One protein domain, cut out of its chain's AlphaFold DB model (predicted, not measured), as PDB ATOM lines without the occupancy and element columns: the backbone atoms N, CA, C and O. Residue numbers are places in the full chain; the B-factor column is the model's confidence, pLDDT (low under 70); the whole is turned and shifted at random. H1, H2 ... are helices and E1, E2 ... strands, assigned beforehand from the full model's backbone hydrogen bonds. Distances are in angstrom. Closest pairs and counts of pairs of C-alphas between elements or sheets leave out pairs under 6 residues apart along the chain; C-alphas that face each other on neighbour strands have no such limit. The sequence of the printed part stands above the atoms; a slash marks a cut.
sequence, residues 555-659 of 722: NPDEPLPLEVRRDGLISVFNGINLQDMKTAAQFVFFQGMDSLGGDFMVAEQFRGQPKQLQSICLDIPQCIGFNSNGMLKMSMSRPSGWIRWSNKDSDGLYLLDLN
ATOM      1  N   ASN A 555     127.730  66.585 105.481       85.75
ATOM      2  CA  ASN A 555     128.167  65.238 105.136       85.75
ATOM      3  C   ASN A 555     127.198  64.659 104.088       85.75
ATOM      4  O   ASN A 555     126.010  64.555 104.387       85.75
ATOM      5  N   PRO A 556     127.655  64.314 102.869       80.75
ATOM      6  CA  PRO A 556     126.777  63.792 101.820       80.75
ATOM      7  C   PRO A 556     126.212  62.396 102.132       80.75
ATOM      8  O   PRO A 556     125.179  62.032 101.574       80.75
ATOM      9  N   ASP A 557     126.860  61.633 103.019       83.31
ATOM     10  CA  ASP A 557     126.467  60.261 103.366       83.31
ATOM     11  C   ASP A 557     125.506  60.195 104.570       83.31
ATOM     12  O   ASP A 557     125.018  59.121 104.931       83.31
ATOM     13  N   GLU A 558     125.207  61.337 105.196       81.12
ATOM     14  CA  GLU A 558     124.334  61.439 106.364       81.12
ATOM     15  C   GLU A 558     123.162  62.395 106.099       81.12
ATOM     16  O   GLU A 558     123.294  63.393 105.390       81.12
ATOM     17  N   PRO A 559     121.976  62.130 106.671       78.12
ATOM     18  CA  PRO A 559     120.850  63.034 106.510       78.12
ATOM     19  C   PRO A 559     121.103  64.338 107.288       78.12
ATOM     20  O   PRO A 559     121.605  64.301 108.409       78.12
ATOM     21  N   LEU A 560     120.694  65.486 106.729       75.94
ATOM     22  CA  LEU A 560     120.935  66.820 107.314       75.94
ATOM     23  C   LEU A 560     120.546  66.888 108.811       75.94
ATOM     24  O   LEU A 560     119.571  66.252 109.206       75.94
ATOM     25  N   PRO A 561     121.229  67.655 109.674       74.62
ATOM     26  CA  PRO A 561     120.835  67.802 111.081       74.62
ATOM     27  C   PRO A 561     119.404  68.337 111.236       74.62
ATOM     28  O   PRO A 561     118.950  69.123 110.411       74.62
ATOM     29  N   LEU A 562     118.679  67.944 112.291       68.62
ATOM     30  CA  LEU A 562     117.283  68.368 112.507       68.62
ATOM     31  C   LEU A 562     117.121  69.892 112.615       68.62
ATOM     32  O   LEU A 562     116.138  70.436 112.126       68.62
ATOM     33  N   GLU A 563     118.100  70.583 113.196       63.59
ATOM     34  CA  GLU A 563     118.170  72.054 113.270       63.59
ATOM     35  C   GLU A 563     118.245  72.705 111.885       63.59
ATOM     36  O   GLU A 563     117.725  73.794 111.672       63.59
ATOM     37  N   VAL A 564     118.824  71.982 110.929       67.19
ATOM     38  CA  VAL A 564     118.903  72.337 109.513       67.19
ATOM     39  C   VAL A 564     117.714  71.749 108.744       67.19
ATOM     40  O   VAL A 564     117.498  72.091 107.599       67.19
ATOM     41  N   ARG A 565     116.905  70.857 109.320       62.88
ATOM     42  CA  ARG A 565     115.648  70.393 108.704       62.88
ATOM     43  C   ARG A 565     114.439  71.222 109.122       62.88
ATOM     44  O   ARG A 565     113.375  71.000 108.556       62.88
ATOM     45  N   ARG A 566     114.562  72.121 110.107       53.75
ATOM     46  CA  ARG A 566     113.431  72.930 110.579       53.75
ATOM     47  C   ARG A 566     112.919  73.816 109.448       53.75
ATOM     48  O   ARG A 566     113.622  74.724 109.033       53.75
ATOM     49  N   ASP A 567     111.703  73.498 109.010       53.00
ATOM     50  CA  ASP A 567     110.709  74.189 108.170       53.00
ATOM     51  C   ASP A 567     110.870  75.711 107.972       53.00
ATOM     52  O   ASP A 567     109.969  76.496 108.256       53.00
ATOM     53  N   GLY A 568     112.022  76.151 107.471       51.31
ATOM     54  CA  GLY A 568     112.351  77.567 107.375       51.31
ATOM     55  C   GLY A 568     111.905  78.230 106.081       51.31
ATOM     56  O   GLY A 568     111.921  79.454 106.032       51.31
ATOM     57  N   LEU A 569     111.544  77.473 105.029       49.44
ATOM     58  CA  LEU A 569     111.194  78.096 103.742       49.44
ATOM     59  C   LEU A 569     110.463  77.259 102.667       49.44
ATOM     60  O   LEU A 569     110.042  77.841 101.675       49.44
ATOM     61  N   ILE A 570     110.332  75.930 102.737       49.50
ATOM     62  CA  ILE A 570     109.955  75.145 101.536       49.50
ATOM     63  C   ILE A 570     109.065  73.969 101.938       49.50
ATOM     64  O   ILE A 570     109.543  72.986 102.481       49.50
ATOM     65  N   SER A 571     107.766  74.003 101.667       48.97
ATOM     66  CA  SER A 571     107.352  73.395 100.400       48.97
ATOM     67  C   SER A 571     106.324  74.190  99.606       48.97
ATOM     68  O   SER A 571     106.141  73.891  98.431       48.97
ATOM     69  N   VAL A 572     105.667  75.191 100.197       49.25
ATOM     70  CA  VAL A 572     104.646  75.992  99.513       49.25
ATOM     71  C   VAL A 572     104.546  77.381 100.158       49.25
ATOM     72  O   VAL A 572     104.003  77.507 101.251       49.25
ATOM     73  N   PHE A 573     104.997  78.430  99.466       51.09
ATOM     74  CA  PHE A 573     104.636  79.817  99.797       51.09
ATOM     75  C   PHE A 573     103.438  80.219  98.934       51.09
ATOM     76  O   PHE A 573     103.575  80.322  97.719       51.09
ATOM     77  N   ASN A 574     102.247  80.389  99.523       49.34
ATOM     78  CA  ASN A 574     101.021  80.792  98.803       49.34
ATOM     79  C   ASN A 574     100.721  79.987  97.514       49.34
ATOM     80  O   ASN A 574     100.206  80.520  96.535       49.34
ATOM     81  N   GLY A 575     101.041  78.691  97.495       50.94
ATOM     82  CA  GLY A 575     100.855  77.815  96.329       50.94
ATOM     83  C   GLY A 575     102.081  77.664  95.418       50.94
ATOM     84  O   GLY A 575     102.003  76.910  94.452       50.94
ATOM     85  N   ILE A 576     103.205  78.327  95.716       54.34
ATOM     86  CA  ILE A 576     104.426  78.303  94.901       54.34
ATOM     87  C   ILE A 576     105.502  77.422  95.550       54.34
ATOM     88  O   ILE A 576     105.864  77.611  96.714       54.34
ATOM     89  N   ASN A 577     106.023  76.457  94.789       58.75
ATOM     90  CA  ASN A 577     107.089  75.552  95.214       58.75
ATOM     91  C   ASN A 577     108.462  76.217  95.023       58.75
ATOM     92  O   ASN A 577     108.878  76.531  93.908       58.75
ATOM     93  N   LEU A 578     109.181  76.422  96.125       58.31
ATOM     94  CA  LEU A 578     110.462  77.126  96.119       58.31
ATOM     95  C   LEU A 578     111.568  76.349  95.380       58.31
ATOM     96  O   LEU A 578     112.486  76.967  94.843       58.31
ATOM     97  N   GLN A 579     111.469  75.016  95.301       60.06
ATOM     98  CA  GLN A 579     112.429  74.196  94.558       60.06
ATOM     99  C   GLN A 579     112.364  74.480  93.048       60.06
ATOM    100  O   GLN A 579     113.407  74.530  92.397       60.06
ATOM    101  N   ASP A 580     111.172  74.785  92.523       61.31
ATOM    102  CA  ASP A 580     110.963  75.132  91.111       61.31
ATOM    103  C   ASP A 580     111.563  76.516  90.774       61.31
ATOM    104  O   ASP A 580     112.138  76.710  89.698       61.31
ATOM    105  N   MET A 581     111.523  77.469  91.719       62.22
ATOM    106  CA  MET A 581     112.209  78.764  91.580       62.22
ATOM    107  C   MET A 581     113.734  78.634  91.658       62.22
ATOM    108  O   MET A 581     114.444  79.273  90.880       62.22
ATOM    109  N   LYS A 582     114.252  77.797  92.569       65.06
ATOM    110  CA  LYS A 582     115.696  77.554  92.725       65.06
ATOM    111  C   LYS A 582     116.328  76.985  91.456       65.06
ATOM    112  O   LYS A 582     117.428  77.393  91.100       65.06
ATOM    113  N   THR A 583     115.624  76.110  90.737       61.03
ATOM    114  CA  THR A 583     116.083  75.578  89.442       61.03
ATOM    115  C   THR A 583     116.090  76.604  88.305       61.03
ATOM    116  O   THR A 583     116.819  76.413  87.332       61.03
ATOM    117  N   ALA A 584     115.312  77.687  88.410       59.12
ATOM    118  CA  ALA A 584     115.264  78.769  87.421       59.12
ATOM    119  C   ALA A 584     116.194  79.956  87.757       59.12
ATOM    120  O   ALA A 584     116.502  80.764  86.879       59.12
ATOM    121  N   ALA A 585     116.639  80.070  89.011       63.78
ATOM    122  CA  ALA A 585     117.480  81.157  89.505       63.78
ATOM    123  C   ALA A 585     118.978  80.927  89.225       63.78
ATOM    124  O   ALA A 585     119.474  79.801  89.226       63.78
ATOM    125  N   GLN A 586     119.724  82.015  89.006       76.38
ATOM    126  CA  GLN A 586     121.178  81.978  88.811       76.38
ATOM    127  C   GLN A 586     121.907  82.476  90.063       76.38
ATOM    128  O   GLN A 586     121.448  83.395  90.742       76.38
ATOM    129  N   PHE A 587     123.067  81.886  90.363       84.12
ATOM    130  CA  PHE A 587     123.954  82.418  91.394       84.12
ATOM    131  C   PHE A 587     124.731  83.617  90.854       84.12
ATOM    132  O   PHE A 587     125.457  83.505  89.866       84.12
ATOM    133  N   VAL A 588     124.630  84.743  91.552       85.69
ATOM    134  CA  VAL A 588     125.414  85.948  91.292       85.69
ATOM    135  C   VAL A 588     126.652  85.926  92.175       85.69
ATOM    136  O   VAL A 588     126.559  85.708  93.384       85.69
ATOM    137  N   PHE A 589     127.814  86.133  91.561       89.06
ATOM    138  CA  PHE A 589     129.097  86.156  92.252       89.06
ATOM    139  C   PHE A 589     129.504  87.585  92.620       89.06
ATOM    140  O   PHE A 589     129.612  88.454  91.755       89.06
ATOM    141  N   PHE A 590     129.791  87.800  93.898       87.31
ATOM    142  CA  PHE A 590     130.305  89.045  94.453       87.31
ATOM    143  C   PHE A 590     131.748  88.836  94.908       87.31
ATOM    144  O   PHE A 590     132.021  88.265  95.969       87.31
ATOM    145  N   GLN A 591     132.679  89.303  94.081       90.25
ATOM    146  CA  GLN A 591     134.111  89.097  94.262       90.25
ATOM    147  C   GLN A 591     134.637  89.712  95.569       90.25
ATOM    148  O   GLN A 591     134.460  90.900  95.840       90.25
ATOM    149  N   GLY A 592     135.344  88.900  96.349       88.19
ATOM    150  CA  GLY A 592     136.013  89.266  97.596       88.19
ATOM    151  C   GLY A 592     135.074  89.514  98.773       88.19
ATOM    152  O   GLY A 592     135.553  89.832  99.863       88.19
ATOM    153  N   MET A 593     133.760  89.390  98.568       87.06
ATOM    154  CA  MET A 593     132.740  89.765  99.546       87.06
ATOM    155  C   MET A 593     132.303  88.583 100.419       87.06
ATOM    156  O   MET A 593     132.371  87.425 100.005       87.06
ATOM    157  N   ASP A 594     131.834  88.896 101.626       85.88
ATOM    158  CA  ASP A 594     131.045  88.027 102.501       85.88
ATOM    159  C   ASP A 594     129.969  88.881 103.181       85.88
ATOM    160  O   ASP A 594     130.196  90.050 103.509       85.88
ATOM    161  N   SER A 595     128.792  88.302 103.384       78.69
ATOM    162  CA  SER A 595     127.671  88.967 104.034       78.69
ATOM    163  C   SER A 595     127.813  89.062 105.553       78.69
ATOM    164  O   SER A 595     127.065  89.827 106.145       78.69
ATOM    165  N   LEU A 596     128.765  88.354 106.180       70.06
ATOM    166  CA  LEU A 596     128.930  88.255 107.641       70.06
ATOM    167  C   LEU A 596     127.651  87.832 108.376       70.06
ATOM    168  O   LEU A 596     126.738  88.620 108.616       70.06
ATOM    169  N   GLY A 597     127.636  86.578 108.819       70.25
ATOM    170  CA  GLY A 597     126.478  85.988 109.477       70.25
ATOM    171  C   GLY A 597     125.531  85.314 108.488       70.25
ATOM    172  O   GLY A 597     125.788  85.249 107.283       70.25
ATOM    173  N   GLY A 598     124.469  84.727 109.042       72.31
ATOM    174  CA  GLY A 598     123.563  83.839 108.309       72.31
ATOM    175  C   GLY A 598     124.168  82.476 107.959       72.31
ATOM    176  O   GLY A 598     123.502  81.681 107.299       72.31
ATOM    177  N   ASP A 599     125.403  82.203 108.397       87.06
ATOM    178  CA  ASP A 599     126.061  80.910 108.241       87.06
ATOM    179  C   ASP A 599     125.369  79.879 109.124       87.06
ATOM    180  O   ASP A 599     125.237  80.076 110.332       87.06
ATOM    181  N   PHE A 600     124.939  78.774 108.528       85.31
ATOM    182  CA  PHE A 600     124.220  77.728 109.259       85.31
ATOM    183  C   PHE A 600     124.807  76.337 109.085       85.31
ATOM    184  O   PHE A 600     124.452  75.421 109.818       85.31
ATOM    185  N   MET A 601     125.676  76.161 108.093       88.19
ATOM    186  CA  MET A 601     126.298  74.884 107.794       88.19
ATOM    187  C   MET A 601     127.629  75.105 107.088       88.19
ATOM    188  O   MET A 601     127.787  76.042 106.302       88.19
ATOM    189  N   VAL A 602     128.583  74.221 107.362       90.50
ATOM    190  CA  VAL A 602     129.938  74.299 106.817       90.50
ATOM    191  C   VAL A 602     130.211  73.102 105.913       90.50
ATOM    192  O   VAL A 602     130.233  71.963 106.364       90.50
ATOM    193  N   ALA A 603     130.465  73.363 104.636       90.00
ATOM    194  CA  ALA A 603     130.845  72.397 103.610       90.00
ATOM    195  C   ALA A 603     132.323  72.596 103.211       90.00
ATOM    196  O   ALA A 603     132.669  72.723 102.033       90.00
ATOM    197  N   GLU A 604     133.208  72.693 104.211       86.31
ATOM    198  CA  GLU A 604     134.615  73.083 104.027       86.31
ATOM    199  C   GLU A 604     135.412  72.141 103.116       86.31
ATOM    200  O   GLU A 604     136.351  72.581 102.452       86.31
ATOM    201  N   GLN A 605     135.017  70.869 103.019       87.31
ATOM    202  CA  GLN A 605     135.630  69.882 102.129       87.31
ATOM    203  C   GLN A 605     135.469  70.230 100.638       87.31
ATOM    204  O   GLN A 605     136.215  69.726  99.799       87.31
ATOM    205  N   PHE A 606     134.540  71.131 100.307       90.44
ATOM    206  CA  PHE A 606     134.296  71.634  98.954       90.44
ATOM    207  C   PHE A 606     134.799  73.075  98.758       90.44
ATOM    208  O   PHE A 606     134.426  73.752  97.796       90.44
ATOM    209  N   ARG A 607     135.670  73.565  99.653       89.31
ATOM    210  CA  ARG A 607     136.308  74.885  99.540       89.31
ATOM    211  C   ARG A 607     136.956  75.071  98.165       89.31
ATOM    212  O   ARG A 607     137.690  74.211  97.685       89.31
ATOM    213  N   GLY A 608     136.693  76.220  97.540       85.56
ATOM    214  CA  GLY A 608     137.191  76.548  96.201       85.56
ATOM    215  C   GLY A 608     136.521  75.779  95.053       85.56
ATOM    216  O   GLY A 608     136.953  75.916  93.910       85.56
ATOM    217  N   GLN A 609     135.464  74.998  95.320       91.19
ATOM    218  CA  GLN A 609     134.716  74.231  94.315       91.19
ATOM    219  C   GLN A 609     133.290  74.792  94.155       91.19
ATOM    220  O   GLN A 609     132.315  74.162  94.570       91.19
ATOM    221  N   PRO A 610     133.122  75.980  93.535       87.50
ATOM    222  CA  PRO A 610     131.847  76.697  93.529       87.50
ATOM    223  C   PRO A 610     130.716  75.905  92.872       87.50
ATOM    224  O   PRO A 610     129.590  75.978  93.338       87.50
ATOM    225  N   LYS A 611     130.993  75.086  91.851       88.38
ATOM    226  CA  LYS A 611     129.965  74.243  91.213       88.38
ATOM    227  C   LYS A 611     129.383  73.190  92.162       88.38
ATOM    228  O   LYS A 611     128.190  72.918  92.112       88.38
ATOM    229  N   GLN A 612     130.213  72.604  93.023       90.31
ATOM    230  CA  GLN A 612     129.750  71.624  94.007       90.31
ATOM    231  C   GLN A 612     128.993  72.316  95.140       90.31
ATOM    232  O   GLN A 612     127.915  71.867  95.508       90.31
ATOM    233  N   LEU A 613     129.496  73.457  95.619       92.06
ATOM    234  CA  LEU A 613     128.804  74.275  96.617       92.06
ATOM    235  C   LEU A 613     127.446  74.797  96.111       92.06
ATOM    236  O   LEU A 613     126.491  74.826  96.881       92.06
ATOM    237  N   GLN A 614     127.328  75.131  94.819       89.94
ATOM    238  CA  GLN A 614     126.045  75.446  94.175       89.94
ATOM    239  C   GLN A 614     125.079  74.271  94.251       89.94
ATOM    240  O   GLN A 614     123.952  74.463  94.694       89.94
ATOM    241  N   SER A 615     125.518  73.069  93.859       87.75
ATOM    242  CA  SER A 615     124.683  71.861  93.933       87.75
ATOM    243  C   SER A 615     124.194  71.625  95.358       87.75
ATOM    244  O   SER A 615     122.995  71.542  95.589       87.75
ATOM    245  N   ILE A 616     125.111  71.643  96.329       88.81
ATOM    246  CA  ILE A 616     124.792  71.439  97.746       88.81
ATOM    247  C   ILE A 616     123.802  72.499  98.247       88.81
ATOM    248  O   ILE A 616     122.857  72.181  98.962       88.81
ATOM    249  N   CYS A 617     123.980  73.764  97.858       87.25
ATOM    250  CA  CYS A 617     123.066  74.836  98.242       87.25
ATOM    251  C   CYS A 617     121.672  74.687  97.602       87.25
ATOM    252  O   CYS A 617     120.662  75.008  98.225       87.25
ATOM    253  N   LEU A 618     121.582  74.180  96.372       83.44
ATOM    254  CA  LEU A 618     120.296  73.906  95.722       83.44
ATOM    255  C   LEU A 618     119.577  72.701  96.347       83.44
ATOM    256  O   LEU A 618     118.348  72.714  96.440       83.44
ATOM    257  N   ASP A 619     120.333  71.711  96.821       80.75
ATOM    258  CA  ASP A 619     119.807  70.513  97.485       80.75
ATOM    259  C   ASP A 619     119.344  70.786  98.926       80.75
ATOM    260  O   ASP A 619     118.516  70.049  99.464       80.75
ATOM    261  N   ILE A 620     119.843  71.854  99.563       80.12
ATOM    262  CA  ILE A 620     119.459  72.244 100.924       80.12
ATOM    263  C   ILE A 620     118.363  73.321 100.879       80.12
ATOM    264  O   ILE A 620     118.625  74.455 100.461       80.12
ATOM    265  N   PRO A 621     117.151  73.037 101.392       72.94
ATOM    266  CA  PRO A 621     116.012  73.937 101.272       72.94
ATOM    267  C   PRO A 621     116.251  75.379 101.736       72.94
ATOM    268  O   PRO A 621     115.973  76.310 100.987       72.94
ATOM    269  N   GLN A 622     116.847  75.602 102.905       71.62
ATOM    270  CA  GLN A 622     117.100  76.966 103.393       71.62
ATOM    271  C   GLN A 622     118.374  77.633 102.859       71.62
ATOM    272  O   GLN A 622     118.619  78.784 103.194       71.62
ATOM    273  N   CYS A 623     119.197  76.973 102.037       82.00
ATOM    274  CA  CYS A 623     120.387  77.640 101.510       82.00
ATOM    275  C   CYS A 623     120.003  78.645 100.416       82.00
ATOM    276  O   CYS A 623     119.357  78.287  99.426       82.00
ATOM    277  N   ILE A 624     120.413  79.900 100.601       79.31
ATOM    278  CA  ILE A 624     120.204  81.000  99.647       79.31
ATOM    279  C   ILE A 624     121.523  81.540  99.085       79.31
ATOM    280  O   ILE A 624     121.529  82.349  98.163       79.31
ATOM    281  N   GLY A 625     122.659  81.089  99.609       88.25
ATOM    282  CA  GLY A 625     123.975  81.455  99.107       88.25
ATOM    283  C   GLY A 625     125.094  80.769  99.870       88.25
ATOM    284  O   GLY A 625     124.863  80.065 100.850       88.25
ATOM    285  N   PHE A 626     126.321  80.971  99.419       92.38
ATOM    286  CA  PHE A 626     127.512  80.425 100.058       92.38
ATOM    287  C   PHE A 626     128.743  81.259  99.703       92.38
ATOM    288  O   PHE A 626     128.756  81.952  98.685       92.38
ATOM    289  N   ASN A 627     129.795  81.193 100.513       92.25
ATOM    290  CA  ASN A 627     131.086  81.790 100.159       92.25
ATOM    291  C   ASN A 627     132.079  80.731  99.642       92.25
ATOM    292  O   ASN A 627     131.911  79.528  99.857       92.25
ATOM    293  N   SER A 628     133.156  81.173  98.988       91.19
ATOM    294  CA  SER A 628     134.191  80.269  98.450       91.19
ATOM    295  C   SER A 628     134.900  79.410  99.515       91.19
ATOM    296  O   SER A 628     135.553  78.428  99.154       91.19
ATOM    297  N   ASN A 629     134.765  79.729 100.813       89.38
ATOM    298  CA  ASN A 629     135.309  78.934 101.925       89.38
ATOM    299  C   ASN A 629     134.450  77.721 102.304       89.38
ATOM    300  O   ASN A 629     134.902  76.915 103.123       89.38
ATOM    301  N   GLY A 630     133.266  77.580 101.700       90.50
ATOM    302  CA  GLY A 630     132.316  76.508 101.983       90.50
ATOM    303  C   GLY A 630     131.320  76.840 103.094       90.50
ATOM    304  O   GLY A 630     130.689  75.928 103.614       90.50
ATOM    305  N   MET A 631     131.164  78.110 103.478       91.44
ATOM    306  CA  MET A 631     130.121  78.513 104.430       91.44
ATOM    307  C   MET A 631     128.796  78.658 103.688       91.44
ATOM    308  O   MET A 631     128.697  79.489 102.781       91.44
ATOM    309  N   LEU A 632     127.799  77.848 104.048       91.44
ATOM    310  CA  LEU A 632     126.448  77.918 103.495       91.44
ATOM    311  C   LEU A 632     125.598  78.880 104.320       91.44
ATOM    312  O   LEU A 632     125.656  78.874 105.553       91.44
ATOM    313  N   LYS A 633     124.782  79.679 103.631       86.44
ATOM    314  CA  LYS A 633     124.039  80.797 104.211       86.44
ATOM    315  C   LYS A 633     122.537  80.634 104.033       86.44
ATOM    316  O   LYS A 633     122.072  80.363 102.926       86.44
ATOM    317  N   MET A 634     121.798  80.814 105.126       77.56
ATOM    318  CA  MET A 634     120.329  80.773 105.157       77.56
ATOM    319  C   MET A 634     119.696  82.163 105.187       77.56
ATOM    320  O   MET A 634     118.514  82.323 104.903       77.56
ATOM    321  N   SER A 635     120.490  83.181 105.504       70.75
ATOM    322  CA  SER A 635     120.094  84.583 105.471       70.75
ATOM    323  C   SER A 635     121.268  85.439 105.000       70.75
ATOM    324  O   SER A 635     122.427  85.018 105.032       70.75
ATOM    325  N   MET A 636     120.966  86.644 104.523       71.19
ATOM    326  CA  MET A 636     121.967  87.620 104.104       71.19
ATOM    327  C   MET A 636     121.727  88.927 104.843       71.19
ATOM    328  O   MET A 636     120.601  89.417 104.911       71.19
ATOM    329  N   SER A 637     122.797  89.524 105.362       64.62
ATOM    330  CA  SER A 637     122.747  90.918 105.791       64.62
ATOM    331  C   SER A 637     122.531  91.834 104.579       64.62
ATOM    332  O   SER A 637     122.709  91.433 103.422       64.62
ATOM    333  N   ARG A 638     122.145  93.090 104.827       65.25
ATOM    334  CA  ARG A 638     122.004  94.079 103.752       65.25
ATOM    335  C   ARG A 638     123.354  94.300 103.058       65.25
ATOM    336  O   ARG A 638     124.360  94.354 103.760       65.25
ATOM    337  N   PRO A 639     123.390  94.530 101.732       68.38
ATOM    338  CA  PRO A 639     124.640  94.750 100.998       68.38
ATOM    339  C   PRO A 639     125.548  95.846 101.573       68.38
ATOM    340  O   PRO A 639     126.766  95.753 101.466       68.38
ATOM    341  N   SER A 640     124.980  96.859 102.237       62.53
ATOM    342  CA  SER A 640     125.737  97.903 102.945       62.53
ATOM    343  C   SER A 640     126.557  97.395 104.139       62.53
ATOM    344  O   SER A 640     127.474  98.084 104.573       62.53
ATOM    345  N   GLY A 641     126.226  96.222 104.681       66.25
ATOM    346  CA  GLY A 641     126.937  95.556 105.773       66.25
ATOM    347  C   GLY A 641     127.894  94.454 105.318       66.25
ATOM    348  O   GLY A 641     128.540  93.838 106.163       66.25
ATOM    349  N   TRP A 642     127.997  94.182 104.013       83.56
ATOM    350  CA  TRP A 642     128.918  93.168 103.505       83.56
ATOM    351  C   TRP A 642     130.353  93.668 103.608       83.56
ATOM    352  O   TRP A 642     130.651  94.821 103.288       83.56
ATOM    353  N   ILE A 643     131.263  92.784 104.005       81.38
ATOM    354  CA  ILE A 643     132.686  93.114 104.073       81.38
ATOM    355  C   ILE A 643     133.435  92.484 102.918       81.38
ATOM    356  O   ILE A 643     133.081  91.417 102.412       81.38
ATOM    357  N   ARG A 644     134.548  93.119 102.564       84.19
ATOM    358  CA  ARG A 644     135.575  92.476 101.761       84.19
ATOM    359  C   ARG A 644     136.512  91.694 102.684       84.19
ATOM    360  O   ARG A 644     137.188  92.295 103.514       84.19
ATOM    361  N   TRP A 645     136.562  90.375 102.525       81.12
ATOM    362  CA  TRP A 645     137.413  89.481 103.328       81.12
ATOM    363  C   TRP A 645     138.598  88.909 102.538       81.12
ATOM    364  O   TRP A 645     139.571  88.453 103.137       81.12
ATOM    365  N   SER A 646     138.543  88.946 101.203       81.69
ATOM    366  CA  SER A 646     139.626  88.494 100.323       81.69
ATOM    367  C   SER A 646     139.799  89.440  99.136       81.69
ATOM    368  O   SER A 646     138.852  90.076  98.678       81.69
ATOM    369  N   ASN A 647     141.031  89.527  98.634       81.19
ATOM    370  CA  ASN A 647     141.373  90.251  97.405       81.19
ATOM    371  C   ASN A 647     141.587  89.307  96.210       81.19
ATOM    372  O   ASN A 647     141.935  89.779  95.133       81.19
ATOM    373  N   LYS A 648     141.437  87.986  96.387       83.31
ATOM    374  CA  LYS A 648     141.584  87.027  95.286       83.31
ATOM    375  C   LYS A 648     140.345  87.048  94.400       83.31
ATOM    376  O   LYS A 648     139.228  86.991  94.903       83.31
ATOM    377  N   ASP A 649     140.549  87.031  93.088       78.50
ATOM    378  CA  ASP A 649     139.459  87.029  92.103       78.50
ATOM    379  C   ASP A 649     138.578  85.767  92.172       78.50
ATOM    380  O   ASP A 649     137.419  85.794  91.766       78.50
ATOM    381  N   SER A 650     139.111  84.668  92.716       79.56
ATOM    382  CA  SER A 650     138.410  83.390  92.913       79.56
ATOM    383  C   SER A 650     137.559  83.320  94.185       79.56
ATOM    384  O   SER A 650     136.756  82.397  94.349       79.56
ATOM    385  N   ASP A 651     137.770  84.245  95.117       88.31
ATOM    386  CA  ASP A 651     137.134  84.217  96.428       88.31
ATOM    387  C   ASP A 651     135.968  85.195  96.430       88.31
ATOM    388  O   ASP A 651     136.095  86.313  95.941       88.31
ATOM    389  N   GLY A 652     134.831  84.811  96.994       89.75
ATOM    390  CA  GLY A 652     133.705  85.725  97.122       89.75
ATOM    391  C   GLY A 652     132.436  85.040  97.590       89.75
ATOM    392  O   GLY A 652     132.460  83.896  98.053       89.75
ATOM    393  N   LEU A 653     131.337  85.772  97.469       90.12
ATOM    394  CA  LEU A 653     130.001  85.357  97.871       90.12
ATOM    395  C   LEU A 653     129.182  85.003  96.629       90.12
ATOM    396  O   LEU A 653     129.081  85.802  95.703       90.12
ATOM    397  N   TYR A 654     128.575  83.825  96.628       90.62
ATOM    398  CA  TYR A 654     127.608  83.392  95.629       90.62
ATOM    399  C   TYR A 654     126.218  83.473  96.248       90.62
ATOM    400  O   TYR A 654     125.922  82.771  97.213       90.62
ATOM    401  N   LEU A 655     125.367  84.331  95.697       86.44
ATOM    402  CA  LEU A 655     124.004  84.553  96.175       86.44
ATOM    403  C   LEU A 655     123.015  84.109  95.106       86.44
ATOM    404  O   LEU A 655     123.162  84.468  93.939       86.44
ATOM    405  N   LEU A 656     122.013  83.333  95.501       83.00
ATOM    406  CA  LEU A 656     120.932  82.940  94.616       83.00
ATOM    407  C   LEU A 656     120.030  84.151  94.332       83.00
ATOM    408  O   LEU A 656     119.483  84.763  95.258       83.00
ATOM    409  N   ASP A 657     119.875  84.503  93.055       75.62
ATOM    410  CA  ASP A 657     119.049  85.633  92.627       75.62
ATOM    411  C   ASP A 657     117.551  85.278  92.606       75.62
ATOM    412  O   ASP A 657     116.961  85.024  91.557       75.62
ATOM    413  N   LEU A 658     116.941  85.235  93.791       70.38
ATOM    414  CA  LEU A 658     115.492  85.102  93.986       70.38
ATOM    415  C   LEU A 658     114.845  86.482  94.126       70.38
ATOM    416  O   LEU A 658     115.476  87.369  94.689       70.38
ATOM    417  N   ASN A 659     113.592  86.669  93.685       67.50
ATOM    418  CA  ASN A 659     112.830  87.903  93.923       67.50
ATOM    419  C   ASN A 659     112.172  87.884  95.309       67.50
ATOM    420  O   ASN A 659     111.020  87.490  95.470       67.50
TER     421      ASN A 659
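This is residues 555 to 659 of the 722 residues of the protein "uncharacterized protein LOC109468025 isoform X2" of Branchiostoma belcheri (UniProt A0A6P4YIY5). Little regular structure: a five-stranded antiparallel sheet, E1 E5 E3 E4 E2, with H3 over one face and H1 and H2 off one end. The class is mixed, with only 41 of 105 printed residues in named elements. The whole is compact, radius of gyration of the C-alphas 13.5 A, spans 41, 32 and 22 A.

H1 is residues 562 to 565, H2 578 to 584, E1 587 to 591, E2 599 to 602, H3 610 to 619, E3 625 to 627, E4 631 to 633 and E5 652 to 656. H3 is on the sheet at a height of 8.6 A. E3 and E4 form a hairpin, N 633 and O 625 being 2.8 A apart. Every O i to N i+4 pair of H3 is within hydrogen-bond range, 2 of 3 in H2.

C-alpha 562 is at (117.283, 68.368, 112.507), C-alpha 656 at (120.932, 82.940, 94.616).

The links H1 to H2 and E4 to E5 are long. The pLDDT is under 70 in residues 562 to 585, 637 to 641 and 659.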